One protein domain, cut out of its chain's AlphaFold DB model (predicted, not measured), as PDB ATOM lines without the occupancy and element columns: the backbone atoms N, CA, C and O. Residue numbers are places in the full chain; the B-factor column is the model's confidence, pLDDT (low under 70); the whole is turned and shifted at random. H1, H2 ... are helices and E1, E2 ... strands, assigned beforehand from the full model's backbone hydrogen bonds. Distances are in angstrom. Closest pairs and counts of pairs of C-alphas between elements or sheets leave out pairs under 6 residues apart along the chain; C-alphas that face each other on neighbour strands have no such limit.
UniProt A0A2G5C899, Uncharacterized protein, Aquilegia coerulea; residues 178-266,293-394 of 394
ATOM      1  N   ASN A 178      20.130  47.837 -29.102       81.75
ATOM      2  CA  ASN A 178      18.782  48.163 -28.619       81.75
ATOM      3  C   ASN A 178      17.677  47.729 -29.604       81.75
ATOM      4  O   ASN A 178      16.693  48.438 -29.826       81.75
ATOM      5  N   THR A 179      17.837  46.565 -30.227       88.81
ATOM      6  CA  THR A 179      16.903  46.006 -31.215       88.81
ATOM      7  C   THR A 179      16.308  44.694 -30.709       88.81
ATOM      8  O   THR A 179      16.819  44.107 -29.757       88.81
ATOM      9  N   GLY A 180      15.251  44.194 -31.361       90.50
ATOM     10  CA  GLY A 180      14.732  42.848 -31.077       90.50
ATOM     11  C   GLY A 180      15.755  41.740 -31.371       90.50
ATOM     12  O   GLY A 180      15.741  40.697 -30.721       90.50
ATOM     13  N   TRP A 181      16.692  41.987 -32.294       87.75
ATOM     14  CA  TRP A 181      17.837  41.106 -32.526       87.75
ATOM     15  C   TRP A 181      18.800  41.101 -31.337       87.75
ATOM     16  O   TRP A 181      19.208  40.027 -30.903       87.75
ATOM     17  N   GLY A 182      19.105  42.270 -30.765       87.69
ATOM     18  CA  GLY A 182      19.908  42.363 -29.545       87.69
ATOM     19  C   GLY A 182      19.249  41.651 -28.365       87.69
ATOM     20  O   GLY A 182      19.880  40.820 -27.724       87.69
ATOM     21  N   GLU A 183      17.956  41.888 -28.139       93.88
ATOM     22  CA  GLU A 183      17.158  41.185 -27.120       93.88
ATOM     23  C   GLU A 183      17.218  39.658 -27.301       93.88
ATOM     24  O   GLU A 183      17.582  38.937 -26.375       93.88
ATOM     25  N   SER A 184      16.973  39.165 -28.520       94.25
ATOM     26  CA  SER A 184      17.044  37.729 -28.834       94.25
ATOM     27  C   SER A 184      18.451  37.156 -28.649       94.25
ATOM     28  O   SER A 184      18.604  36.018 -28.211       94.25
ATOM     29  N   SER A 185      19.485  37.940 -28.963       91.81
ATOM     30  CA  SER A 185      20.883  37.532 -28.808       91.81
ATOM     31  C   SER A 185      21.279  37.417 -27.337       91.81
ATOM     32  O   SER A 185      21.951  36.458 -26.977       91.81
ATOM     33  N   ASN A 186      20.804  38.323 -26.473       94.00
ATOM     34  CA  ASN A 186      21.000  38.222 -25.023       94.00
ATOM     35  C   ASN A 186      20.363  36.952 -24.453       94.00
ATOM     36  O   ASN A 186      21.022  36.197 -23.742       94.00
ATOM     37  N   LEU A 187      19.115  36.661 -24.823       95.31
ATOM     38  CA  LEU A 187      18.428  35.438 -24.391       95.31
ATOM     39  C   LEU A 187      19.154  34.177 -24.873       95.31
ATOM     40  O   LEU A 187      19.349  33.236 -24.105       95.31
ATOM     41  N   ALA A 188      19.588  34.163 -26.137       92.94
ATOM     42  CA  ALA A 188      20.338  33.049 -26.704       92.94
ATOM     43  C   ALA A 188      21.693  32.853 -26.007       92.94
ATOM     44  O   ALA A 188      22.087  31.713 -25.766       92.94
ATOM     45  N   PHE A 189      22.379  33.943 -25.658       91.31
ATOM     46  CA  PHE A 189      23.639  33.907 -24.921       91.31
ATOM     47  C   PHE A 189      23.450  33.296 -23.528       91.31
ATOM     48  O   PHE A 189      24.121  32.318 -23.202       91.31
ATOM     49  N   LEU A 190      22.489  33.797 -22.744       92.69
ATOM     50  CA  LEU A 190      22.189  33.293 -21.397       92.69
ATOM     51  C   LEU A 190      21.780  31.812 -21.427       92.69
ATOM     52  O   LEU A 190      22.306  31.003 -20.662       92.69
ATOM     53  N   LYS A 191      20.933  31.413 -22.382       92.38
ATOM     54  CA  LYS A 191      20.548  30.007 -22.566       92.38
ATOM     55  C   LYS A 191      21.740  29.121 -22.933       92.38
ATOM     56  O   LYS A 191      21.892  28.033 -22.386       92.38
ATOM     57  N   LYS A 192      22.597  29.574 -23.851       87.31
ATOM     58  CA  LYS A 192      23.766  28.817 -24.327       87.31
ATOM     59  C   LYS A 192      24.842  28.661 -23.252       87.31
ATOM     60  O   LYS A 192      25.448  27.597 -23.173       87.31
ATOM     61  N   HIS A 193      25.104  29.710 -22.475       85.12
ATOM     62  CA  HIS A 193      26.257  29.772 -21.573       85.12
ATOM     63  C   HIS A 193      25.922  29.510 -20.104       85.12
ATOM     64  O   HIS A 193      26.818  29.138 -19.354       85.12
ATOM     65  N   MET A 194      24.661  29.671 -19.700       89.06
ATOM     66  CA  MET A 194      24.222  29.500 -18.309       89.06
ATOM     67  C   MET A 194      23.066  28.512 -18.150       89.06
ATOM     68  O   MET A 194      22.629  28.276 -17.028       89.06
ATOM     69  N   MET A 195      22.525  27.983 -19.257       89.00
ATOM     70  CA  MET A 195      21.271  27.214 -19.262       89.00
ATOM     71  C   MET A 195      20.092  27.989 -18.643       89.00
ATOM     72  O   MET A 195      19.117  27.390 -18.201       89.00
ATOM     73  N   ALA A 196      20.178  29.323 -18.625       90.56
ATOM     74  CA  ALA A 196      19.154  30.197 -18.073       90.56
ATOM     75  C   ALA A 196      18.068  30.459 -19.121       90.56
ATOM     76  O   ALA A 196      18.360  30.954 -20.216       90.56
ATOM     77  N   GLU A 197      16.816  30.153 -18.786       91.38
ATOM     78  CA  GLU A 197      15.666  30.396 -19.655       91.38
ATOM     79  C   GLU A 197      14.794  31.525 -19.106       91.38
ATOM     80  O   GLU A 197      14.379  31.530 -17.951       91.38
ATOM     81  N   PHE A 198      14.520  32.500 -19.967       93.12
ATOM     82  CA  PHE A 198      13.693  33.664 -19.674       93.12
ATOM     83  C   PHE A 198      12.423  33.545 -20.513       93.12
ATOM     84  O   PHE A 198      12.375  33.990 -21.662       93.12
ATOM     85  N   GLU A 199      11.415  32.868 -19.968       93.00
ATOM     86  CA  GLU A 199      10.146  32.629 -20.661       93.00
ATOM     87  C   GLU A 199       9.295  33.897 -20.728       93.00
ATOM     88  O   GLU A 199       9.238  34.674 -19.779       93.00
ATOM     89  N   GLU A 200       8.600  34.112 -21.841       93.06
ATOM     90  CA  GLU A 200       7.714  35.266 -21.982       93.06
ATOM     91  C   GLU A 200       6.459  35.111 -21.110       93.06
ATOM     92  O   GLU A 200       5.781  34.082 -21.125       93.06
ATOM     93  N   ARG A 201       6.150  36.152 -20.337       92.31
ATOM     94  CA  ARG A 201       4.989  36.224 -19.449       92.31
ATOM     95  C   ARG A 201       3.753  36.698 -20.215       92.31
ATOM     96  O   ARG A 201       3.885  37.511 -21.139       92.31
ATOM     97  N   PRO A 202       2.543  36.269 -19.815       89.38
ATOM     98  CA  PRO A 202       1.311  36.790 -20.397       89.38
ATOM     99  C   PRO A 202       1.199  38.308 -20.191       89.38
ATOM    100  O   PRO A 202       1.597  38.853 -19.162       89.38
ATOM    101  N   MET A 203       0.655  39.002 -21.191       89.06
ATOM    102  CA  MET A 203       0.340  40.428 -21.083       89.06
ATOM    103  C   MET A 203      -0.868  40.663 -20.155       89.06
ATOM    104  O   MET A 203      -1.755  39.808 -20.094       89.06
ATOM    105  N   PRO A 204      -0.971  41.844 -19.513       87.69
ATOM    106  CA  PRO A 204      -0.068  42.996 -19.614       87.69
ATOM    107  C   PRO A 204       1.173  42.879 -18.712       87.69
ATOM    108  O   PRO A 204       1.083  42.448 -17.570       87.69
ATOM    109  N   TRP A 205       2.331  43.369 -19.173       86.88
ATOM    110  CA  TRP A 205       3.574  43.420 -18.374       86.88
ATOM    111  C   TRP A 205       3.612  44.597 -17.391       86.88
ATOM    112  O   TRP A 205       4.625  45.287 -17.241       86.88
ATOM    113  N   VAL A 206       2.479  44.855 -16.748       83.38
ATOM    114  CA  VAL A 206       2.282  45.934 -15.788       83.38
ATOM    115  C   VAL A 206       1.563  45.355 -14.583       83.38
ATOM    116  O   VAL A 206       0.471  44.817 -14.725       83.38
ATOM    117  N   THR A 207       2.145  45.529 -13.402       84.19
ATOM    118  CA  THR A 207       1.461  45.245 -12.137       84.19
ATOM    119  C   THR A 207       1.134  46.549 -11.437       84.19
ATOM    120  O   THR A 207       1.952  47.475 -11.410       84.19
ATOM    121  N   ASN A 208      -0.079  46.615 -10.898       84.44
ATOM    122  CA  ASN A 208      -0.500  47.686 -10.014       84.44
ATOM    123  C   ASN A 208      -0.130  47.300  -8.579       84.44
ATOM    124  O   ASN A 208      -0.557  46.247  -8.109       84.44
ATOM    125  N   ILE A 209       0.684  48.122  -7.925       85.12
ATOM    126  CA  ILE A 209       1.249  47.843  -6.603       85.12
ATOM    127  C   ILE A 209       0.844  48.973  -5.670       85.12
ATOM    128  O   ILE A 209       1.021  50.143  -6.017       85.12
ATOM    129  N   SER A 210       0.313  48.621  -4.497       88.25
ATOM    130  CA  SER A 210       0.101  49.592  -3.428       88.25
ATOM    131  C   SER A 210       1.418  49.872  -2.712       88.25
ATOM    132  O   SER A 210       2.200  48.957  -2.465       88.25
ATOM    133  N   VAL A 211       1.643  51.125  -2.311       85.88
ATOM    134  CA  VAL A 211       2.778  51.475  -1.440       85.88
ATOM    135  C   VAL A 211       2.689  50.728  -0.104       85.88
ATOM    136  O   VAL A 211       3.719  50.436   0.497       85.88
ATOM    137  N   ASP A 212       1.486  50.366   0.344       89.94
ATOM    138  CA  ASP A 212       1.270  49.601   1.577       89.94
ATOM    139  C   ASP A 212       1.791  48.161   1.492       89.94
ATOM    140  O   ASP A 212       2.168  47.600   2.513       89.94
ATOM    141  N   ASP A 213       1.866  47.590   0.285       89.75
ATOM    142  CA  ASP A 213       2.366  46.227   0.055       89.75
ATOM    143  C   ASP A 213       3.906  46.148   0.063       89.75
ATOM    144  O   ASP A 213       4.465  45.058  -0.041       89.75
ATOM    145  N   VAL A 214       4.586  47.297   0.122       88.62
ATOM    146  CA  VAL A 214       6.047  47.419   0.079       88.62
ATOM    147  C   VAL A 214       6.586  47.712   1.474       88.62
ATOM    148  O   VAL A 214       6.068  48.585   2.175       88.62
ATOM    149  N   HIS A 215       7.678  47.068   1.859       92.25
ATOM    150  CA  HIS A 215       8.354  47.296   3.132       92.25
ATOM    151  C   HIS A 215       9.749  47.897   2.930       92.25
ATOM    152  O   HIS A 215      10.417  47.677   1.919       92.25
ATOM    153  N   SER A 216      10.194  48.695   3.906       92.06
ATOM    154  CA  SER A 216      11.578  49.171   3.929       92.06
ATOM    155  C   SER A 216      12.516  47.977   4.059       92.06
ATOM    156  O   SER A 216      12.377  47.186   4.988       92.06
ATOM    157  N   GLY A 217      13.478  47.881   3.150       91.25
ATOM    158  CA  GLY A 217      14.374  46.739   3.049       91.25
ATOM    159  C   GLY A 217      13.975  45.739   1.966       91.25
ATOM    160  O   GLY A 217      14.761  44.831   1.724       91.25
ATOM    161  N   ASP A 218      12.840  45.901   1.272       93.06
ATOM    162  CA  ASP A 218      12.497  45.026   0.144       93.06
ATOM    163  C   ASP A 218      13.580  45.105  -0.947       93.06
ATOM    164  O   ASP A 218      13.915  46.180  -1.457       93.06
ATOM    165  N   PHE A 219      14.122  43.941  -1.304       95.12
ATOM    166  CA  PHE A 219      15.181  43.778  -2.296       95.12
ATOM    167  C   PHE A 219      14.608  43.695  -3.712       95.12
ATOM    168  O   PHE A 219      13.796  42.821  -4.024       95.12
ATOM    169  N   LEU A 220      15.078  44.565  -4.602       92.44
ATOM    170  CA  LEU A 220      14.760  44.525  -6.023       92.44
ATOM    171  C   LEU A 220      15.906  43.887  -6.797       92.44
ATOM    172  O   LEU A 220      16.957  44.495  -6.968       92.44
ATOM    173  N   ALA A 221      15.666  42.693  -7.335       94.12
ATOM    174  CA  ALA A 221      16.518  42.075  -8.345       94.12
ATOM    175  C   ALA A 221      16.041  42.484  -9.746       94.12
ATOM    176  O   ALA A 221      14.875  42.284 -10.098       94.12
ATOM    177  N   ILE A 222      16.930  43.055 -10.557       91.25
ATOM    178  CA  ILE A 222      16.601  43.607 -11.874       91.25
ATOM    179  C   ILE A 222      17.387  42.857 -12.952       91.25
ATOM    180  O   ILE A 222      18.573  42.573 -12.807       91.25
ATOM    181  N   SER A 223      16.708  42.521 -14.052       92.25
ATOM    182  CA  SER A 223      17.319  41.854 -15.203       92.25
ATOM    183  C   SER A 223      16.918  42.546 -16.497       92.25
ATOM    184  O   SER A 223      15.831  42.352 -17.046       92.25
ATOM    185  N   LYS A 224      17.819  43.379 -17.004       90.31
ATOM    186  CA  LYS A 224      17.713  44.027 -18.305       90.31
ATOM    187  C   LYS A 224      18.318  43.129 -19.371       90.31
ATOM    188  O   LYS A 224      19.420  42.614 -19.223       90.31
ATOM    189  N   ILE A 225      17.579  42.945 -20.458       89.69
ATOM    190  CA  ILE A 225      17.947  42.032 -21.553       89.69
ATOM    191  C   ILE A 225      18.280  42.795 -22.842       89.69
ATOM    192  O   ILE A 225      18.849  42.237 -23.770       89.69
ATOM    193  N   ARG A 226      17.929  44.082 -22.936       86.94
ATOM    194  CA  ARG A 226      18.003  44.841 -24.190       86.94
ATOM    195  C   ARG A 226      18.764  46.157 -24.049       86.94
ATOM    196  O   ARG A 226      18.652  46.857 -23.040       86.94
ATOM    197  N   GLY A 227      19.463  46.528 -25.124       76.62
ATOM    198  CA  GLY A 227      20.233  47.766 -25.231       76.62
ATOM    199  C   GLY A 227      21.600  47.667 -24.564       76.62
ATOM    200  O   GLY A 227      21.951  46.629 -24.013       76.62
ATOM    201  N   ARG A 228      22.363  48.767 -24.588       72.56
ATOM    202  CA  ARG A 228      23.742  48.820 -24.067       72.56
ATOM    203  C   ARG A 228      23.859  48.226 -22.660       72.56
ATOM    204  O   ARG A 228      24.666  47.336 -22.438       72.56
ATOM    205  N   TRP A 229      23.010  48.682 -21.742       74.50
ATOM    206  CA  TRP A 229      22.979  48.184 -20.366       74.50
ATOM    207  C   TRP A 229      22.481  46.738 -20.255       74.50
ATOM    208  O   TRP A 229      22.973  46.010 -19.412       74.50
ATOM    209  N   GLY A 230      21.581  46.290 -21.139       82.25
ATOM    210  CA  GLY A 230      21.189  44.878 -21.193       82.25
ATOM    211  C   GLY A 230      22.347  43.960 -21.587       82.25
ATOM    212  O   GLY A 230      22.494  42.894 -21.007       82.25
ATOM    213  N   GLY A 231      23.210  44.403 -22.508       80.25
ATOM    214  CA  GLY A 231      24.430  43.677 -22.862       80.25
ATOM    215  C   GLY A 231      25.413  43.565 -21.694       80.25
ATOM    216  O   GLY A 231      25.900  42.472 -21.420       80.25
ATOM    217  N   PHE A 232      25.652  44.665 -20.967       80.19
ATOM    218  CA  PHE A 232      26.483  44.635 -19.756       80.19
ATOM    219  C   PHE A 232      25.901  43.711 -18.685       80.19
ATOM    220  O   PHE A 232      26.602  42.820 -18.222       80.19
ATOM    221  N   GLU A 233      24.612  43.846 -18.371       88.06
ATOM    222  CA  GLU A 233      23.954  42.988 -17.384       88.06
ATOM    223  C   GLU A 233      23.940  41.509 -17.799       88.06
ATOM    224  O   GLU A 233      23.999  40.631 -16.948       88.06
ATOM    225  N   THR A 234      23.858  41.189 -19.093       90.38
ATOM    226  CA  THR A 234      23.972  39.802 -19.577       90.38
ATOM    227  C   THR A 234      25.356  39.221 -19.321       90.38
ATOM    228  O   THR A 234      25.464  38.067 -18.904       90.38
ATOM    229  N   LEU A 235      26.410  40.007 -19.538       86.06
ATOM    230  CA  LEU A 235      27.766  39.580 -19.207       86.06
ATOM    231  C   LEU A 235      27.958  39.479 -17.693       86.06
ATOM    232  O   LEU A 235      28.575  38.523 -17.242       86.06
ATOM    233  N   GLU A 236      27.383  40.393 -16.911       85.88
ATOM    234  CA  GLU A 236      27.412  40.352 -15.445       85.88
ATOM    235  C   GLU A 236      26.732  39.096 -14.887       85.88
ATOM    236  O   GLU A 236      27.323  38.367 -14.089       85.88
ATOM    237  N   LYS A 237      25.524  38.783 -15.371       92.00
ATOM    238  CA  LYS A 237      24.815  37.527 -15.075       92.00
ATOM    239  C   LYS A 237      25.697  36.329 -15.381       92.00
ATOM    240  O   LYS A 237      25.839  35.426 -14.560       92.00
ATOM    241  N   TRP A 238      26.342  36.347 -16.546       88.88
ATOM    242  CA  TRP A 238      27.237  35.274 -16.943       88.88
ATOM    243  C   TRP A 238      28.470  35.165 -16.056       88.88
ATOM    244  O   TRP A 238      28.818  34.053 -15.699       88.88
ATOM    245  N   VAL A 239      29.128  36.242 -15.640       82.81
ATOM    246  CA  VAL A 239      30.324  36.106 -14.788       82.81
ATOM    247  C   VAL A 239      29.983  35.772 -13.334       82.81
ATOM    248  O   VAL A 239      30.729  35.034 -12.703       82.81
ATOM    249  N   THR A 240      28.839  36.231 -12.822       85.56
ATOM    250  CA  THR A 240      28.416  36.008 -11.423       85.56
ATOM    251  C   THR A 240      27.558  34.755 -11.225       85.56
ATOM    252  O   THR A 240      27.354  34.297 -10.103       85.56
ATOM    253  N   GLY A 241      27.002  34.198 -12.302       88.88
ATOM    254  CA  GLY A 241      26.012  33.124 -12.231       88.88
ATOM    255  C   GLY A 241      24.629  33.585 -11.756       88.88
ATOM    256  O   GLY A 241      23.747  32.747 -11.566       88.88
ATOM    257  N   ALA A 242      24.420  34.888 -11.539       91.75
ATOM    258  CA  ALA A 242      23.127  35.458 -11.174       91.75
ATOM    259  C   ALA A 242      22.216  35.601 -12.401       91.75
ATOM    260  O   ALA A 242      22.683  35.739 -13.523       91.75
ATOM    261  N   TYR A 243      20.894  35.576 -12.208       94.06
ATOM    262  CA  TYR A 243      19.929  35.819 -13.300       94.06
ATOM    263  C   TYR A 243      19.457  37.287 -13.343       94.06
ATOM    264  O   TYR A 243      18.819  37.726 -14.306       94.06
ATOM    265  N   ALA A 244      19.839  38.062 -12.327       93.56
ATOM    266  CA  ALA A 244      19.738  39.513 -12.258       93.56
ATOM    267  C   ALA A 244      21.123  40.144 -12.464       93.56
ATOM    268  O   ALA A 244      22.128  39.529 -12.119       93.56
ATOM    269  N   GLY A 245      21.158  41.338 -13.057       88.81
ATOM    270  CA  GLY A 245      22.385  42.104 -13.315       88.81
ATOM    271  C   GLY A 245      22.403  43.475 -12.638       88.81
ATOM    272  O   GLY A 245      23.319  44.245 -12.853       88.81
ATOM    273  N   HIS A 246      21.378  43.820 -11.860       90.00
ATOM    274  CA  HIS A 246      21.381  45.026 -11.035       90.00
ATOM    275  C   HIS A 246      20.476  44.830  -9.828       90.00
ATOM    276  O   HIS A 246      19.530  44.032  -9.876       90.00
ATOM    277  N   THR A 247      20.744  45.566  -8.754       92.62
ATOM    278  CA  THR A 247      19.932  45.520  -7.541       92.62
ATOM    279  C   THR A 247      19.635  46.905  -7.000       92.62
ATOM    280  O   THR A 247      20.434  47.829  -7.122       92.62
ATOM    281  N   ALA A 248      18.484  47.032  -6.355       88.94
ATOM    282  CA  ALA A 248      18.107  48.217  -5.602       88.94
ATOM    283  C   ALA A 248      17.343  47.804  -4.341       88.94
ATOM    284  O   ALA A 248      16.885  46.666  -4.227       88.94
ATOM    285  N   VAL A 249      17.182  48.724  -3.398       90.88
ATOM    286  CA  VAL A 249      16.392  48.518  -2.181       90.88
ATOM    287  C   VAL A 249      15.271  49.541  -2.102       90.88
ATOM    288  O   VAL A 249      15.449  50.713  -2.431       90.88
ATOM    289  N   LEU A 250      14.094  49.100  -1.674       87.75
ATOM    290  CA  LEU A 250      12.965  49.981  -1.406       87.75
ATOM    291  C   LEU A 250      13.011  50.461   0.041       87.75
ATOM    292  O   LEU A 250      13.205  49.673   0.965       87.75
ATOM    293  N   LEU A 251      12.833  51.763   0.244       86.38
ATOM    294  CA  LEU A 251      12.882  52.398   1.560       86.38
ATOM    295  C   LEU A 251      11.733  53.384   1.703       86.38
ATOM    296  O   LEU A 251      11.467  54.172   0.801       86.38
ATOM    297  N   LYS A 252      11.064  53.365   2.850       87.00
ATOM    298  CA  LYS A 252      10.098  54.392   3.235       87.00
ATOM    299  C   LYS A 252      10.760  55.401   4.163       87.00
ATOM    300  O   LYS A 252      11.476  55.007   5.086       87.00
ATOM    301  N   ASP A 253      10.517  56.683   3.916       84.44
ATOM    302  CA  ASP A 253      10.864  57.744   4.864       84.44
ATOM    303  C   ASP A 253       9.864  57.786   6.044       84.44
ATOM    304  O   ASP A 253       8.862  57.059   6.029       84.44
ATOM    305  N   PRO A 254      10.123  58.581   7.103       90.69
ATOM    306  CA  PRO A 254       9.225  58.684   8.256       90.69
ATOM    307  C   PRO A 254       7.798  59.136   7.910       90.69
ATOM    308  O   PRO A 254       6.861  58.812   8.638       90.69
ATOM    309  N   GLU A 255       7.616  59.854   6.800       90.19
ATOM    310  CA  GLU A 255       6.318  60.294   6.285       90.19
ATOM    311  C   GLU A 255       5.590  59.205   5.472       90.19
ATOM    312  O   GLU A 255       4.448  59.404   5.049       90.19
ATOM    313  N   GLY A 256       6.220  58.045   5.263       85.19
ATOM    314  CA  GLY A 256       5.667  56.905   4.532       85.19
ATOM    315  C   GLY A 256       5.826  56.993   3.013       85.19
ATOM    316  O   GLY A 256       5.278  56.156   2.289       85.19
ATOM    317  N   LYS A 257       6.573  57.976   2.500       85.31
ATOM    318  CA  LYS A 257       6.869  58.092   1.073       85.31
ATOM    319  C   LYS A 257       7.950  57.083   0.686       85.31
ATOM    320  O   LYS A 257       8.953  56.906   1.370       85.31
ATOM    321  N   LEU A 258       7.719  56.421  -0.447       80.25
ATOM    322  CA  LEU A 258       8.578  55.366  -0.972       80.25
ATOM    323  C   LEU A 258       9.725  55.929  -1.823       80.25
ATOM    324  O   LEU A 258       9.509  56.755  -2.713       80.25
ATOM    325  N   TRP A 259      10.922  55.406  -1.588       81.88
ATOM    326  CA  TRP A 259      12.171  55.708  -2.272       81.88
ATOM    327  C   TRP A 259      12.827  54.421  -2.779       81.88
ATOM    328  O   TRP A 259      12.635  53.344  -2.214       81.88
ATOM    329  N   VAL A 260      13.617  54.549  -3.846       80.44
ATOM    330  CA  VAL A 260      14.476  53.483  -4.374       80.44
ATOM    331  C   VAL A 260      15.919  53.892  -4.089       80.44
ATOM    332  O   VAL A 260      16.366  54.920  -4.593       80.44
ATOM    333  N   GLY A 261      16.614  53.126  -3.254       77.31
ATOM    334  CA  GLY A 261      18.041  53.282  -2.992       77.31
ATOM    335  C   GLY A 261      18.854  52.351  -3.884       77.31
ATOM    336  O   GLY A 261      18.589  51.152  -3.935       77.31
ATOM    337  N   GLU A 262      19.848  52.887  -4.580       73.25
ATOM    338  CA  GLU A 262      20.788  52.119  -5.398       73.25
ATOM    339  C   GLU A 262      22.177  52.762  -5.345       73.25
ATOM    340  O   GLU A 262      22.299  53.967  -5.115       73.25
ATOM    341  N   SER A 263      23.225  51.968  -5.570       70.38
ATOM    342  CA  SER A 263      24.564  52.515  -5.786       70.38
ATOM    343  C   SER A 263      24.651  53.121  -7.194       70.38
ATOM    344  O   SER A 263      24.368  52.432  -8.179       70.38
ATOM    345  N   GLY A 264      25.095  54.369  -7.302       52.75
ATOM    346  CA  GLY A 264      25.416  55.033  -8.567       52.75
ATOM    347  C   GLY A 264      26.748  55.774  -8.457       52.75
ATOM    348  O   GLY A 264      27.150  56.150  -7.359       52.75
ATOM    349  N   ASN A 265      27.446  55.973  -9.578       43.09
ATOM    350  CA  ASN A 265      28.725  56.685  -9.575       43.09
ATOM    351  C   ASN A 265      28.530  58.205  -9.472       43.09
ATOM    352  O   ASN A 265      27.918  58.808 -10.354       43.09
ATOM    353  N   GLU A 266      29.182  58.818  -8.485       34.44
ATOM    354  CA  GLU A 266      29.838  60.119  -8.637       34.44
ATOM    355  C   GLU A 266      31.356  59.879  -8.562       34.44
ATOM    356  O   GLU A 266      31.821  59.110  -7.732       34.44
ATOM    357  N   SER A 293      32.739  53.415  -2.103       61.88
ATOM    358  CA  SER A 293      32.375  52.767  -3.361       61.88
ATOM    359  C   SER A 293      31.850  51.388  -3.007       61.88
ATOM    360  O   SER A 293      32.500  50.650  -2.277       61.88
ATOM    361  N   THR A 294      30.636  51.077  -3.440       71.12
ATOM    362  CA  THR A 294      30.030  49.762  -3.228       71.12
ATOM    363  C   THR A 294      29.279  49.398  -4.493       71.12
ATOM    364  O   THR A 294      28.658  50.262  -5.117       71.12
ATOM    365  N   SER A 295      29.342  48.128  -4.895       81.50
ATOM    366  CA  SER A 295      28.451  47.637  -5.943       81.50
ATOM    367  C   SER A 295      26.997  47.679  -5.458       81.50
ATOM    368  O   SER A 295      26.717  47.780  -4.258       81.50
ATOM    369  N   CYS A 296      26.056  47.566  -6.392       84.88
ATOM    370  CA  CYS A 296      24.630  47.702  -6.104       84.88
ATOM    371  C   CYS A 296      24.134  46.724  -5.043       84.88
ATOM    372  O   CYS A 296      23.274  47.076  -4.236       84.88
ATOM    373  N   VAL A 297      24.699  45.519  -5.008       91.75
ATOM    374  CA  VAL A 297      24.329  44.503  -4.026       91.75
ATOM    375  C   VAL A 297      25.050  44.704  -2.695       91.75
ATOM    376  O   VAL A 297      24.437  44.525  -1.644       91.75
ATOM    377  N   VAL A 298      26.313  45.140  -2.730       91.25
ATOM    378  CA  VAL A 298      27.112  45.416  -1.528       91.25
ATOM    379  C   VAL A 298      26.488  46.557  -0.735       91.25
ATOM    380  O   VAL A 298      26.357  46.444   0.478       91.25
ATOM    381  N   PHE A 299      25.998  47.603  -1.409       88.75
ATOM    382  CA  PHE A 299      25.260  48.692  -0.766       88.75
ATOM    383  C   PHE A 299      24.088  48.173   0.083       88.75
ATOM    384  O   PHE A 299      23.921  48.561   1.240       88.75
ATOM    385  N   ILE A 300      23.292  47.257  -0.472       93.50
ATOM    386  CA  ILE A 300      22.118  46.706   0.211       93.50
ATOM    387  C   ILE A 300      22.535  45.767   1.346       93.50
ATOM    388  O   ILE A 300      21.954  45.809   2.430       93.50
ATOM    389  N   LEU A 301      23.553  44.933   1.127       94.56
ATOM    390  CA  LEU A 301      24.053  44.032   2.161       94.56
ATOM    391  C   LEU A 301      24.670  44.781   3.337       94.56
ATOM    392  O   LEU A 301      24.420  44.398   4.476       94.56
ATOM    393  N   GLU A 302      25.402  45.863   3.088       92.31
ATOM    394  CA  GLU A 302      25.899  46.751   4.138       92.31
ATOM    395  C   GLU A 302      24.739  47.338   4.948       92.31
ATOM    396  O   GLU A 302      24.779  47.342   6.179       92.31
ATOM    397  N   MET A 303      23.650  47.748   4.292       91.81
ATOM    398  CA  MET A 303      22.443  48.180   5.002       91.81
ATOM    399  C   MET A 303      21.841  47.064   5.865       91.81
ATOM    400  O   MET A 303      21.514  47.301   7.027       91.81
ATOM    401  N   TYR A 304      21.715  45.845   5.338       95.62
ATOM    402  CA  TYR A 304      21.218  44.692   6.098       95.62
ATOM    403  C   TYR A 304      22.123  44.337   7.278       95.62
ATOM    404  O   TYR A 304      21.640  44.017   8.366       95.62
ATOM    405  N   LYS A 305      23.437  44.449   7.086       94.38
ATOM    406  CA  LYS A 305      24.460  44.263   8.111       94.38
ATOM    407  C   LYS A 305      24.299  45.275   9.243       94.38
ATOM    408  O   LYS A 305      24.244  44.869  10.399       94.38
ATOM    409  N   GLN A 306      24.111  46.557   8.927       93.00
ATOM    410  CA  GLN A 306      23.828  47.594   9.931       93.00
ATOM    411  C   GLN A 306      22.458  47.424  10.605       93.00
ATOM    412  O   GLN A 306      22.295  47.781  11.769       93.00
ATOM    413  N   ALA A 307      21.479  46.853   9.903       94.38
ATOM    414  CA  ALA A 307      20.170  46.518  10.460       94.38
ATOM    415  C   ALA A 307      20.181  45.248  11.342       94.38
ATOM    416  O   ALA A 307      19.143  44.889  11.897       94.38
ATOM    417  N   GLY A 308      21.332  44.579  11.490       95.81
ATOM    418  CA  GLY A 308      21.509  43.422  12.371       95.81
ATOM    419  C   GLY A 308      21.092  42.080  11.762       95.81
ATOM    420  O   GLY A 308      21.039  41.083  12.477       95.81
ATOM    421  N   LEU A 309      20.826  42.002  10.449       95.56
ATOM    422  CA  LEU A 309      20.401  40.745   9.802       95.56
ATOM    423  C   LEU A 309      21.487  39.655   9.833       95.56
ATOM    424  O   LEU A 309      21.181  38.472   9.698       95.56
ATOM    425  N   PHE A 310      22.748  40.042  10.033       96.38
ATOM    426  CA  PHE A 310      23.880  39.124  10.153       96.38
ATOM    427  C   PHE A 310      24.272  38.806  11.603       96.38
ATOM    428  O   PHE A 310      25.242  38.080  11.824       96.38
ATOM    429  N   ASP A 311      23.549  39.294  12.613       94.75
ATOM    430  CA  ASP A 311      23.918  39.024  14.001       94.75
ATOM    431  C   ASP A 311      23.772  37.532  14.364       94.75
ATOM    432  O   ASP A 311      22.842  36.854  13.917       94.75
ATOM    433  N   PRO A 312      24.684  36.976  15.192       95.69
ATOM    434  CA  PRO A 312      25.809  37.634  15.872       95.69
ATOM    435  C   PRO A 312      27.130  37.603  15.076       95.69
ATOM    436  O   PRO A 312      28.185  37.911  15.627       95.69
ATOM    437  N   ILE A 313      27.108  37.171  13.813       96.19
ATOM    438  CA  ILE A 313      28.315  36.929  13.004       96.19
ATOM    439  C   ILE A 313      28.717  38.130  12.143       96.19
ATOM    440  O   ILE A 313      29.632  38.018  11.334       96.19
ATOM    441  N   THR A 314      28.059  39.274  12.326       95.19
ATOM    442  CA  THR A 314      28.254  40.525  11.586       95.19
ATOM    443  C   THR A 314      29.726  40.903  11.391       95.19
ATOM    444  O   THR A 314      30.113  41.311  10.300       95.19
ATOM    445  N   SER A 315      30.580  40.724  12.406       93.88
ATOM    446  CA  SER A 315      32.017  41.044  12.329       93.88
ATOM    447  C   SER A 315      32.849  40.070  11.484       93.88
ATOM    448  O   SER A 315      34.003  40.357  11.182       93.88
ATOM    449  N   SER A 316      32.291  38.916  11.124       94.25
ATOM    450  CA  SER A 316      32.926  37.873  10.310       94.25
ATOM    451  C   SER A 316      32.346  37.788   8.897       94.25
ATOM    452  O   SER A 316      32.601  36.813   8.200       94.25
ATOM    453  N   ILE A 317      31.524  38.757   8.494       94.50
ATOM    454  CA  ILE A 317      30.956  38.860   7.148       94.50
ATOM    455  C   ILE A 317      31.618  40.039   6.443       94.50
ATOM    456  O   ILE A 317      31.698  41.118   7.031       94.50
ATOM    457  N   GLN A 318      32.051  39.832   5.202       92.75
ATOM    458  CA  GLN A 318      32.486  40.887   4.284       92.75
ATOM    459  C   GLN A 318      31.430  41.009   3.185       92.75
ATOM    460  O   GLN A 318      31.259  40.072   2.405       92.75
ATOM    461  N   ALA A 319      30.659  42.098   3.161       91.44
ATOM    462  CA  ALA A 319      29.563  42.257   2.201       91.44
ATOM    463  C   ALA A 319      30.081  42.335   0.758       91.44
ATOM    464  O   ALA A 319      29.421  41.851  -0.162       91.44
ATOM    465  N   THR A 320      31.277  42.887   0.576       88.19
ATOM    466  CA  THR A 320      32.033  42.973  -0.685       88.19
ATOM    467  C   THR A 320      32.296  41.634  -1.374       88.19
ATOM    468  O   THR A 320      32.435  41.592  -2.594       88.19
ATOM    469  N   GLU A 321      32.299  40.529  -0.628       89.81
ATOM    470  CA  GLU A 321      32.524  39.180  -1.162       89.81
ATOM    471  C   GLU A 321      31.247  38.535  -1.732       89.81
ATOM    472  O   GLU A 321      31.257  37.385  -2.168       89.81
ATOM    473  N   PHE A 322      30.114  39.243  -1.727       91.69
ATOM    474  CA  PHE A 322      28.833  38.718  -2.193       91.69
ATOM    475  C   PHE A 322      28.511  39.188  -3.609       91.69
ATOM    476  O   PHE A 322      28.537  40.375  -3.931       91.69
ATOM    477  N   THR A 323      28.084  38.247  -4.448       91.44
ATOM    478  CA  THR A 323      27.426  38.559  -5.718       91.44
ATOM    479  C   THR A 323      25.915  38.724  -5.533       91.44
ATOM    480  O   THR A 323      25.343  38.357  -4.504       91.44
ATOM    481  N   ILE A 324      25.216  39.197  -6.573       93.38
ATOM    482  CA  ILE A 324      23.742  39.229  -6.602       93.38
ATOM    483  C   ILE A 324      23.155  37.841  -6.300       93.38
ATOM    484  O   ILE A 324      22.160  37.742  -5.580       93.38
ATOM    485  N   LYS A 325      23.791  36.777  -6.820       93.38
ATOM    486  CA  LYS A 325      23.401  35.389  -6.560       93.38
ATOM    487  C   LYS A 325      23.478  35.051  -5.084       93.38
ATOM    488  O   LYS A 325      22.500  34.556  -4.534       93.38
ATOM    489  N   ASP A 326      24.601  35.346  -4.445       93.75
ATOM    490  CA  ASP A 326      24.782  35.033  -3.029       93.75
ATOM    491  C   ASP A 326      23.729  35.751  -2.181       93.75
ATOM    492  O   ASP A 326      23.089  35.121  -1.343       93.75
ATOM    493  N   THR A 327      23.440  37.017  -2.484       94.81
ATOM    494  CA  THR A 327      22.461  37.817  -1.741       94.81
ATOM    495  C   THR A 327      21.047  37.272  -1.816       94.81
ATOM    496  O   THR A 327      20.443  37.060  -0.769       94.81
ATOM    497  N   TYR A 328      20.498  36.997  -3.007       95.19
ATOM    498  CA  TYR A 328      19.124  36.479  -3.075       95.19
ATOM    499  C   TYR A 328      19.009  35.039  -2.550       95.19
ATOM    500  O   TYR A 328      17.900  34.567  -2.285       95.19
ATOM    501  N   THR A 329      20.128  34.313  -2.417       95.06
ATOM    502  CA  THR A 329      20.127  32.977  -1.805       95.06
ATOM    503  C   THR A 329      20.077  33.024  -0.284       95.06
ATOM    504  O   THR A 329      19.635  32.040   0.309       95.06
ATOM    505  N   LEU A 330      20.470  34.137   0.352       96.00
ATOM    506  CA  LEU A 330      20.382  34.302   1.803       96.00
ATOM    507  C   LEU A 330      18.945  34.123   2.281       96.00
ATOM    508  O   LEU A 330      18.008  34.622   1.662       96.00
ATOM    509  N   ASN A 331      18.774  33.431   3.403       95.44
ATOM    510  CA  ASN A 331      17.470  33.090   3.957       95.44
ATOM    511  C   ASN A 331      16.784  34.260   4.705       95.44
ATOM    512  O   ASN A 331      16.157  34.058   5.746       95.44
ATOM    513  N   PHE A 332      16.959  35.485   4.205       95.12
ATOM    514  CA  PHE A 332      16.463  36.731   4.796       95.12
ATOM    515  C   PHE A 332      15.058  37.113   4.345       95.12
ATOM    516  O   PHE A 332      14.418  37.953   4.973       95.12
ATOM    517  N   PHE A 333      14.598  36.547   3.236       94.88
ATOM    518  CA  PHE A 333      13.384  36.993   2.577       94.88
ATOM    519  C   PHE A 333      12.166  36.220   3.081       94.88
ATOM    520  O   PHE A 333      12.283  35.142   3.668       94.88
ATOM    521  N   GLU A 334      10.979  36.763   2.823       93.06
ATOM    522  CA  GLU A 334       9.723  36.083   3.134       93.06
ATOM    523  C   GLU A 334       9.668  34.705   2.447       93.06
ATOM    524  O   GLU A 334       9.992  34.562   1.266       93.06
ATOM    525  N   ASN A 335       9.292  33.675   3.204       89.88
ATOM    526  CA  ASN A 335       9.164  32.300   2.724       89.88
ATOM    527  C   ASN A 335       7.740  31.746   2.848       89.88
ATOM    528  O   ASN A 335       7.472  30.681   2.288       89.88
ATOM    529  N   ASP A 336       6.837  32.452   3.532       91.19
ATOM    530  CA  ASP A 336       5.420  32.134   3.628       91.19
ATOM    531  C   ASP A 336       4.634  32.848   2.509       91.19
ATOM    532  O   ASP A 336       4.445  34.070   2.540       91.19
ATOM    533  N   PRO A 337       4.095  32.106   1.521       87.12
ATOM    534  CA  PRO A 337       3.320  32.698   0.436       87.12
ATOM    535  C   PRO A 337       2.055  33.436   0.892       87.12
ATOM    536  O   PRO A 337       1.497  34.204   0.112       87.12
ATOM    537  N   SER A 338       1.567  33.191   2.114       89.62
ATOM    538  CA  SER A 338       0.398  33.875   2.674       89.62
ATOM    539  C   SER A 338       0.681  35.315   3.107       89.62
ATOM    540  O   SER A 338      -0.253  36.117   3.173       89.62
ATOM    541  N   HIS A 339       1.950  35.655   3.346       91.56
ATOM    542  CA  HIS A 339       2.394  37.017   3.642       91.56
ATOM    543  C   HIS A 339       2.735  37.820   2.382       91.56
ATOM    544  O   HIS A 339       2.850  39.044   2.444       91.56
ATOM    545  N   LEU A 340       2.871  37.159   1.227       91.81
ATOM    546  CA  LEU A 340       3.117  37.851  -0.032       91.81
ATOM    547  C   LEU A 340       1.889  38.687  -0.442       91.81
ATOM    548  O   LEU A 340       0.746  38.255  -0.253       91.81
ATOM    549  N   PRO A 341       2.091  39.866  -1.059       91.56
ATOM    550  CA  PRO A 341       0.990  40.699  -1.520       91.56
ATOM    551  C   PRO A 341       0.035  39.953  -2.455       91.56
ATOM    552  O   PRO A 341       0.453  39.133  -3.268       91.56
ATOM    553  N   LYS A 342      -1.258  40.294  -2.437       88.94
ATOM    554  CA  LYS A 342      -2.275  39.599  -3.259       88.94
ATOM    555  C   LYS A 342      -2.022  39.680  -4.767       88.94
ATOM    556  O   LYS A 342      -2.499  38.828  -5.512       88.94
ATOM    557  N   TRP A 343      -1.324  40.719  -5.224       89.50
ATOM    558  CA  TRP A 343      -0.936  40.875  -6.627       89.50
ATOM    559  C   TRP A 343       0.231  39.959  -7.018       89.50
ATOM    560  O   TRP A 343       0.453  39.710  -8.202       89.50
ATOM    561  N   CYS A 344       0.980  39.445  -6.042       90.31
ATOM    562  CA  CYS A 344       2.093  38.538  -6.262       90.31
ATOM    563  C   CYS A 344       1.597  37.265  -6.956       90.31
ATOM    564  O   CYS A 344       0.622  36.650  -6.528       90.31
ATOM    565  N   ASN A 345       2.254  36.873  -8.050       86.88
ATOM    566  CA  ASN A 345       1.848  35.759  -8.919       86.88
ATOM    567  C   ASN A 345       0.457  35.900  -9.580       86.88
ATOM    568  O   ASN A 345       0.007  34.972 -10.255       86.88
ATOM    569  N   ALA A 346      -0.243  37.029  -9.425       85.00
ATOM    570  CA  ALA A 346      -1.547  37.220 -10.047       85.00
ATOM    571  C   ALA A 346      -1.402  37.343 -11.573       85.00
ATOM    572  O   ALA A 346      -0.618  38.147 -12.073       85.00
ATOM    573  N   GLY A 347      -2.178  36.552 -12.318       79.44
ATOM    574  CA  GLY A 347      -2.189  36.593 -13.785       79.44
ATOM    575  C   GLY A 347      -1.018  35.879 -14.469       79.44
ATOM    576  O   GLY A 347      -0.955  35.903 -15.695       79.44
ATOM    577  N   ASP A 348      -0.131  35.220 -13.719       83.25
ATOM    578  CA  ASP A 348       0.934  34.376 -14.268       83.25
ATOM    579  C   ASP A 348       0.564  32.885 -14.153       83.25
ATOM    580  O   ASP A 348      -0.139  32.468 -13.230       83.25
ATOM    581  N   SER A 349       1.019  32.068 -15.103       84.62
ATOM    582  CA  SER A 349       0.787  30.618 -15.096       84.62
ATOM    583  C   SER A 349       1.707  29.879 -14.124       84.62
ATOM    584  O   SER A 349       1.423  28.741 -13.754       84.62
ATOM    585  N   VAL A 350       2.810  30.513 -13.720       89.19
ATOM    586  CA  VAL A 350       3.805  29.951 -12.802       89.19
ATOM    587  C   VAL A 350       3.781  30.732 -11.496       89.19
ATOM    588  O   VAL A 350       3.811  31.961 -11.497       89.19
ATOM    589  N   LYS A 351       3.740  30.007 -10.376       89.75
ATOM    590  CA  LYS A 351       3.817  30.589  -9.034       89.75
ATOM    591  C   LYS A 351       5.248  30.512  -8.526       89.75
ATOM    592  O   LYS A 351       5.783  29.417  -8.380       89.75
ATOM    593  N   LEU A 352       5.839  31.666  -8.247       91.94
ATOM    594  CA  LEU A 352       7.174  31.800  -7.677       91.94
ATOM    595  C   LEU A 352       7.085  32.131  -6.177       91.94
ATOM    596  O   LEU A 352       6.092  32.720  -5.742       91.94
ATOM    597  N   PRO A 353       8.112  31.784  -5.377       93.25
ATOM    598  CA  PRO A 353       8.156  32.101  -3.946       93.25
ATOM    599  C   PRO A 353       8.432  33.589  -3.656       93.25
ATOM    600  O   PRO A 353       8.521  33.981  -2.503       93.25
ATOM    601  N   PHE A 354       8.565  34.412  -4.695       93.31
ATOM    602  CA  PHE A 354       8.790  35.853  -4.637       93.31
ATOM    603  C   PHE A 354       7.950  36.553  -5.710       93.31
ATOM    604  O   PHE A 354       7.399  35.918  -6.614       93.31
ATOM    605  N   CYS A 355       7.870  37.880  -5.638       92.12
ATOM    606  CA  CYS A 355       6.995  38.662  -6.502       92.12
ATOM    607  C   CYS A 355       7.724  39.261  -7.707       92.12
ATOM    608  O   CYS A 355       8.800  39.837  -7.580       92.12
ATOM    609  N   GLN A 356       7.097  39.189  -8.887       90.44
ATOM    610  CA  GLN A 356       7.587  39.853 -10.098       90.44
ATOM    611  C   GLN A 356       6.677  40.998 -10.523       90.44
ATOM    612  O   GLN A 356       5.595  40.804 -11.082       90.44
ATOM    613  N   ILE A 357       7.178  42.209 -10.309       84.88
ATOM    614  CA  ILE A 357       6.447  43.465 -10.462       84.88
ATOM    615  C   ILE A 357       6.123  43.771 -11.928       84.88
ATOM    616  O   ILE A 357       4.999  44.127 -12.253       84.88
ATOM    617  N   LYS A 358       7.075  43.672 -12.855       78.12
ATOM    618  CA  LYS A 358       6.872  44.017 -14.276       78.12
ATOM    619  C   LYS A 358       7.816  43.196 -15.145       78.12
ATOM    620  O   LYS A 358       8.694  42.512 -14.631       78.12
ATOM    621  N   GLY A 359       7.649  43.310 -16.458       87.00
ATOM    622  CA  GLY A 359       8.611  42.794 -17.426       87.00
ATOM    623  C   GLY A 359       8.057  41.677 -18.296       87.00
ATOM    624  O   GLY A 359       7.184  40.912 -17.895       87.00
ATOM    625  N   LYS A 360       8.598  41.624 -19.513       91.56
ATOM    626  CA  LYS A 360       8.227  40.662 -20.548       91.56
ATOM    627  C   LYS A 360       8.611  39.232 -20.195       91.56
ATOM    628  O   LYS A 360       7.900  38.312 -20.570       91.56
ATOM    629  N   TYR A 361       9.721  39.054 -19.489       93.44
ATOM    630  CA  TYR A 361      10.302  37.747 -19.227       93.44
ATOM    631  C   TYR A 361      10.180  37.358 -17.759       93.44
ATOM    632  O   TYR A 361      10.350  38.198 -16.874       93.44
ATOM    633  N   ARG A 362       9.908  36.078 -17.509       93.25
ATOM    634  CA  ARG A 362       9.950  35.478 -16.184       93.25
ATOM    635  C   ARG A 362      11.408  35.295 -15.788       93.25
ATOM    636  O   ARG A 362      12.183  34.691 -16.521       93.25
ATOM    637  N   MET A 363      11.760  35.835 -14.630       91.50
ATOM    638  CA  MET A 363      13.079  35.700 -14.023       91.50
ATOM    639  C   MET A 363      13.040  34.729 -12.841       91.50
ATOM    640  O   MET A 363      12.406  34.986 -11.818       91.50
ATOM    641  N   GLU A 364      13.752  33.621 -12.955       92.44
ATOM    642  CA  GLU A 364      13.973  32.730 -11.819       92.44
ATOM    643  C   GLU A 364      15.158  33.209 -10.972       92.44
ATOM    644  O   GLU A 364      16.045  33.904 -11.464       92.44
ATOM    645  N   LEU A 365      15.169  32.828  -9.693       93.69
ATOM    646  CA  LEU A 365      16.270  33.079  -8.761       93.69
ATOM    647  C   LEU A 365      16.719  31.729  -8.173       93.69
ATOM    648  O   LEU A 365      16.195  31.297  -7.143       93.69
ATOM    649  N   PRO A 366      17.622  30.996  -8.851       92.12
ATOM    650  CA  PRO A 366      18.023  29.656  -8.427       92.12
ATOM    651  C   PRO A 366      18.643  29.635  -7.024       92.12
ATOM    652  O   PRO A 366      19.664  30.268  -6.780       92.12
ATOM    653  N   GLY A 367      18.058  28.872  -6.098       91.94
ATOM    654  CA  GLY A 367      18.517  28.828  -4.702       91.94
ATOM    655  C   GLY A 367      18.012  29.987  -3.836       91.94
ATOM    656  O   GLY A 367      18.521  30.176  -2.731       91.94
ATOM    657  N   TYR A 368      17.015  30.739  -4.311       95.06
ATOM    658  CA  TYR A 368      16.347  31.793  -3.549       95.06
ATOM    659  C   TYR A 368      16.021  31.366  -2.117       95.06
ATOM    660  O   TYR A 368      15.344  30.358  -1.907       95.06
ATOM    661  N   ASN A 369      16.462  32.177  -1.154       95.38
ATOM    662  CA  ASN A 369      16.083  32.067   0.252       95.38
ATOM    663  C   ASN A 369      16.425  30.713   0.922       95.38
ATOM    664  O   ASN A 369      15.711  30.247   1.808       95.38
ATOM    665  N   THR A 370      17.506  30.054   0.493       94.75
ATOM    666  CA  THR A 370      17.900  28.714   0.980       94.75
ATOM    667  C   THR A 370      19.104  28.709   1.922       94.75
ATOM    668  O   THR A 370      19.296  27.748   2.668       94.75
ATOM    669  N   MET A 371      19.919  29.763   1.913       93.31
ATOM    670  CA  MET A 371      21.229  29.789   2.558       93.31
ATOM    671  C   MET A 371      21.186  30.535   3.883       93.31
ATOM    672  O   MET A 371      20.956  31.739   3.930       93.31
ATOM    673  N   LYS A 372      21.477  29.827   4.975       94.56
ATOM    674  CA  LYS A 372      21.707  30.466   6.272       94.56
ATOM    675  C   LYS A 372      23.103  31.110   6.291       94.56
ATOM    676  O   LYS A 372      24.060  30.393   5.990       94.56
ATOM    677  N   PRO A 373      23.248  32.390   6.685       94.56
ATOM    678  CA  PRO A 373      24.558  33.016   6.849       94.56
ATOM    679  C   PRO A 373      25.462  32.256   7.830       94.56
ATOM    680  O   PRO A 373      24.994  31.719   8.839       94.56
ATOM    681  N   TYR A 374      26.768  32.251   7.557       94.00
ATOM    682  CA  TYR A 374      27.802  31.694   8.434       94.00
ATOM    683  C   TYR A 374      29.098  32.527   8.367       94.00
ATOM    684  O   TYR A 374      29.284  33.270   7.406       94.00
ATOM    685  N   PRO A 375      29.980  32.458   9.386       94.56
ATOM    686  CA  PRO A 375      31.213  33.249   9.412       94.56
ATOM    687  C   PRO A 375      32.112  32.981   8.201       94.56
ATOM    688  O   PRO A 375      32.295  31.820   7.835       94.56
ATOM    689  N   HIS A 376      32.717  34.033   7.645       92.19
ATOM    690  CA  HIS A 376      33.639  33.991   6.502       92.19
ATOM    691  C   HIS A 376      33.042  33.446   5.195       92.19
ATOM    692  O   HIS A 376      33.774  32.982   4.320       92.19
ATOM    693  N   MET A 377      31.712  33.499   5.065       92.06
ATOM    694  CA  MET A 377      30.989  33.094   3.860       92.06
ATOM    695  C   MET A 377      31.498  33.846   2.623       92.06
ATOM    696  O   MET A 377      31.714  35.053   2.683       92.06
ATOM    697  N   ASN A 378      31.621  33.139   1.496       90.25
ATOM    698  CA  ASN A 378      32.049  33.642   0.179       90.25
ATOM    699  C   ASN A 378      33.528  34.005   0.012       90.25
ATOM    700  O   ASN A 378      34.008  33.929  -1.115       90.25
ATOM    701  N   GLU A 379      34.284  34.267   1.083       88.44
ATOM    702  CA  GLU A 379      35.691  34.723   1.011       88.44
ATOM    703  C   GLU A 379      36.638  33.757   0.260       88.44
ATOM    704  O   GLU A 379      37.783  34.084  -0.057       88.44
ATOM    705  N   ARG A 380      36.213  32.504   0.043       85.19
ATOM    706  CA  ARG A 380      37.016  31.443  -0.593       85.19
ATOM    707  C   ARG A 380      36.266  30.690  -1.686       85.19
ATOM    708  O   ARG A 380      36.700  29.604  -2.081       85.19
ATOM    709  N   CYS A 381      35.121  31.202  -2.136       82.00
ATOM    710  CA  CYS A 381      34.322  30.485  -3.122       82.00
ATOM    711  C   CYS A 381      34.946  30.549  -4.514       82.00
ATOM    712  O   CYS A 381      35.300  31.629  -4.983       82.00
ATOM    713  N   PRO A 382      35.012  29.419  -5.236       73.69
ATOM    714  CA  PRO A 382      35.253  29.474  -6.662       73.69
ATOM    715  C   PRO A 382      34.006  30.049  -7.348       73.69
ATOM    716  O   PRO A 382      32.916  29.494  -7.253       73.69
ATOM    717  N   SER A 383      34.171  31.162  -8.057       65.31
ATOM    718  CA  SER A 383      33.087  31.893  -8.728       65.31
ATOM    719  C   SER A 383      33.339  32.032 -10.232       65.31
ATOM    720  O   SER A 383      33.099  33.077 -10.829       65.31
ATOM    721  N   LEU A 384      33.845  30.971 -10.873       65.19
ATOM    722  CA  LEU A 384      34.136  30.994 -12.308       65.19
ATOM    723  C   LEU A 384      33.028  30.317 -13.137       65.19
ATOM    724  O   LEU A 384      32.595  29.206 -12.804       65.19
ATOM    725  N   PRO A 385      32.596  30.939 -14.250       65.06
ATOM    726  CA  PRO A 385      31.778  30.277 -15.260       65.06
ATOM    727  C   PRO A 385      32.491  29.051 -15.857       65.06
ATOM    728  O   PRO A 385      33.720  29.059 -15.976       65.06
ATOM    729  N   PRO A 386      31.753  28.031 -16.335       64.12
ATOM    730  CA  PRO A 386      30.289  27.941 -16.391       64.12
ATOM    731  C   PRO A 386      29.655  27.209 -15.197       64.12
ATOM    732  O   PRO A 386      28.434  27.096 -15.142       64.12
ATOM    733  N   ASP A 387      30.456  26.670 -14.277       69.44
ATOM    734  CA  ASP A 387      29.952  25.727 -13.273       69.44
ATOM    735  C   ASP A 387      29.400  26.428 -12.025       69.44
ATOM    736  O   ASP A 387      28.528  25.877 -11.354       69.44
ATOM    737  N   TYR A 388      29.895  27.635 -11.707       75.75
ATOM    738  CA  TYR A 388      29.487  28.438 -10.537       75.75
ATOM    739  C   TYR A 388      29.379  27.608  -9.250       75.75
ATOM    740  O   TYR A 388      28.447  27.781  -8.452       75.75
ATOM    741  N   ASN A 389      30.277  26.632  -9.111       74.00
ATOM    742  CA  ASN A 389      30.151  25.592  -8.114       74.00
ATOM    743  C   ASN A 389      30.471  26.166  -6.737       74.00
ATOM    744  O   ASN A 389      31.588  26.605  -6.487       74.00
ATOM    745  N   ARG A 390      29.503  26.108  -5.826       79.12
ATOM    746  CA  ARG A 390      29.709  26.512  -4.444       79.12
ATOM    747  C   ARG A 390      30.120  25.303  -3.611       79.12
ATOM    748  O   ARG A 390      29.312  24.414  -3.353       79.12
ATOM    749  N   VAL A 391      31.373  25.279  -3.165       82.38
ATOM    750  CA  VAL A 391      31.866  24.255  -2.233       82.38
ATOM    751  C   VAL A 391      31.339  24.508  -0.819       82.38
ATOM    752  O   VAL A 391      31.087  25.643  -0.422       82.38
ATOM    753  N   GLN A 392      31.170  23.438  -0.043       79.06
ATOM    754  CA  GLN A 392      30.703  23.541   1.339       79.06
ATOM    755  C   GLN A 392      31.668  24.402   2.170       79.06
ATOM    756  O   GLN A 392      32.857  24.091   2.238       79.06
ATOM    757  N   ASN A 393      31.136  25.425   2.845       77.56
ATOM    758  CA  ASN A 393      31.887  26.353   3.701       77.56
ATOM    759  C   ASN A 393      33.034  27.083   2.977       77.56
ATOM    760  O   ASN A 393      34.084  27.336   3.577       77.56
ATOM    761  N   CYS A 394      32.840  27.375   1.687       76.75
ATOM    762  CA  CYS A 394      33.361  28.618   1.143       76.75
ATOM    763  C   CYS A 394      32.419  29.747   1.633       76.75
ATOM    764  O   CYS A 394      31.501  30.194   0.929       76.75
TER     765      CYS A 394
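Overview. This is residues 178 to 266 and 293 to 394 of the 394 residues of an uncharacterized protein of Aquilegia coerulea (UniProt A0A2G5C899). Little regular structure is present: a small antiparallel sheet, E1-E2-E3, has H3 and H4 on one face as two layers, H1 and H2 lie side by side at one end of the domain, and long loops, residues 195 to 218, 307 to 323 and 330 to 394, make up much of the rest. The 191 printed residues, 61 in named elements, run H1, E1, H2, E2, E3, H3, H4; the class is mixed. The whole is compact, radius of gyration of the C-alphas 16.9 A, spanning 47 by 43 by 37 A.

Arrangement. H1, residues 180 to 194, touches H2, residues 227 to 240, at 2 degrees, a shallow tilt, the same way; closest C-alphas, Asn 186 and Thr 234, 6.4 A. E2, residues 246 to 252, neighbours E1, residues 219 to 222 (N 220 and O 248, 2.8 A), and E3, residues 258 to 261, its hairpin partner (N 251 and O 259, 2.9 A). H3, residues 296 to 306, is over E2, height over the sheet 9.8 A; closest C-alphas, Thr 247 and Cys 296, 5.4 A. H4, residues 324 to 329, only just touches H3, with 3 pairs of C-alphas within 8 A. Every O i to N i+4 pair is within hydrogen-bond range in H1, H2 and H4; in H3, 6 of 7.

Along the chain. H1, 20.8 A long, begins at C-alpha 180 (14.732, 42.848, -31.077); H4 ends at C-alpha 329 (20.127, 32.977, -1.805).

Size, cuts and confidence. Residues 267 to 292 are not printed; C-alphas 266 and 293 are 9.4 A apart. H1 to E1 and H3 to H4 are long links. Residues 264 to 266, 293 and 383 to 387 have pLDDT under 70.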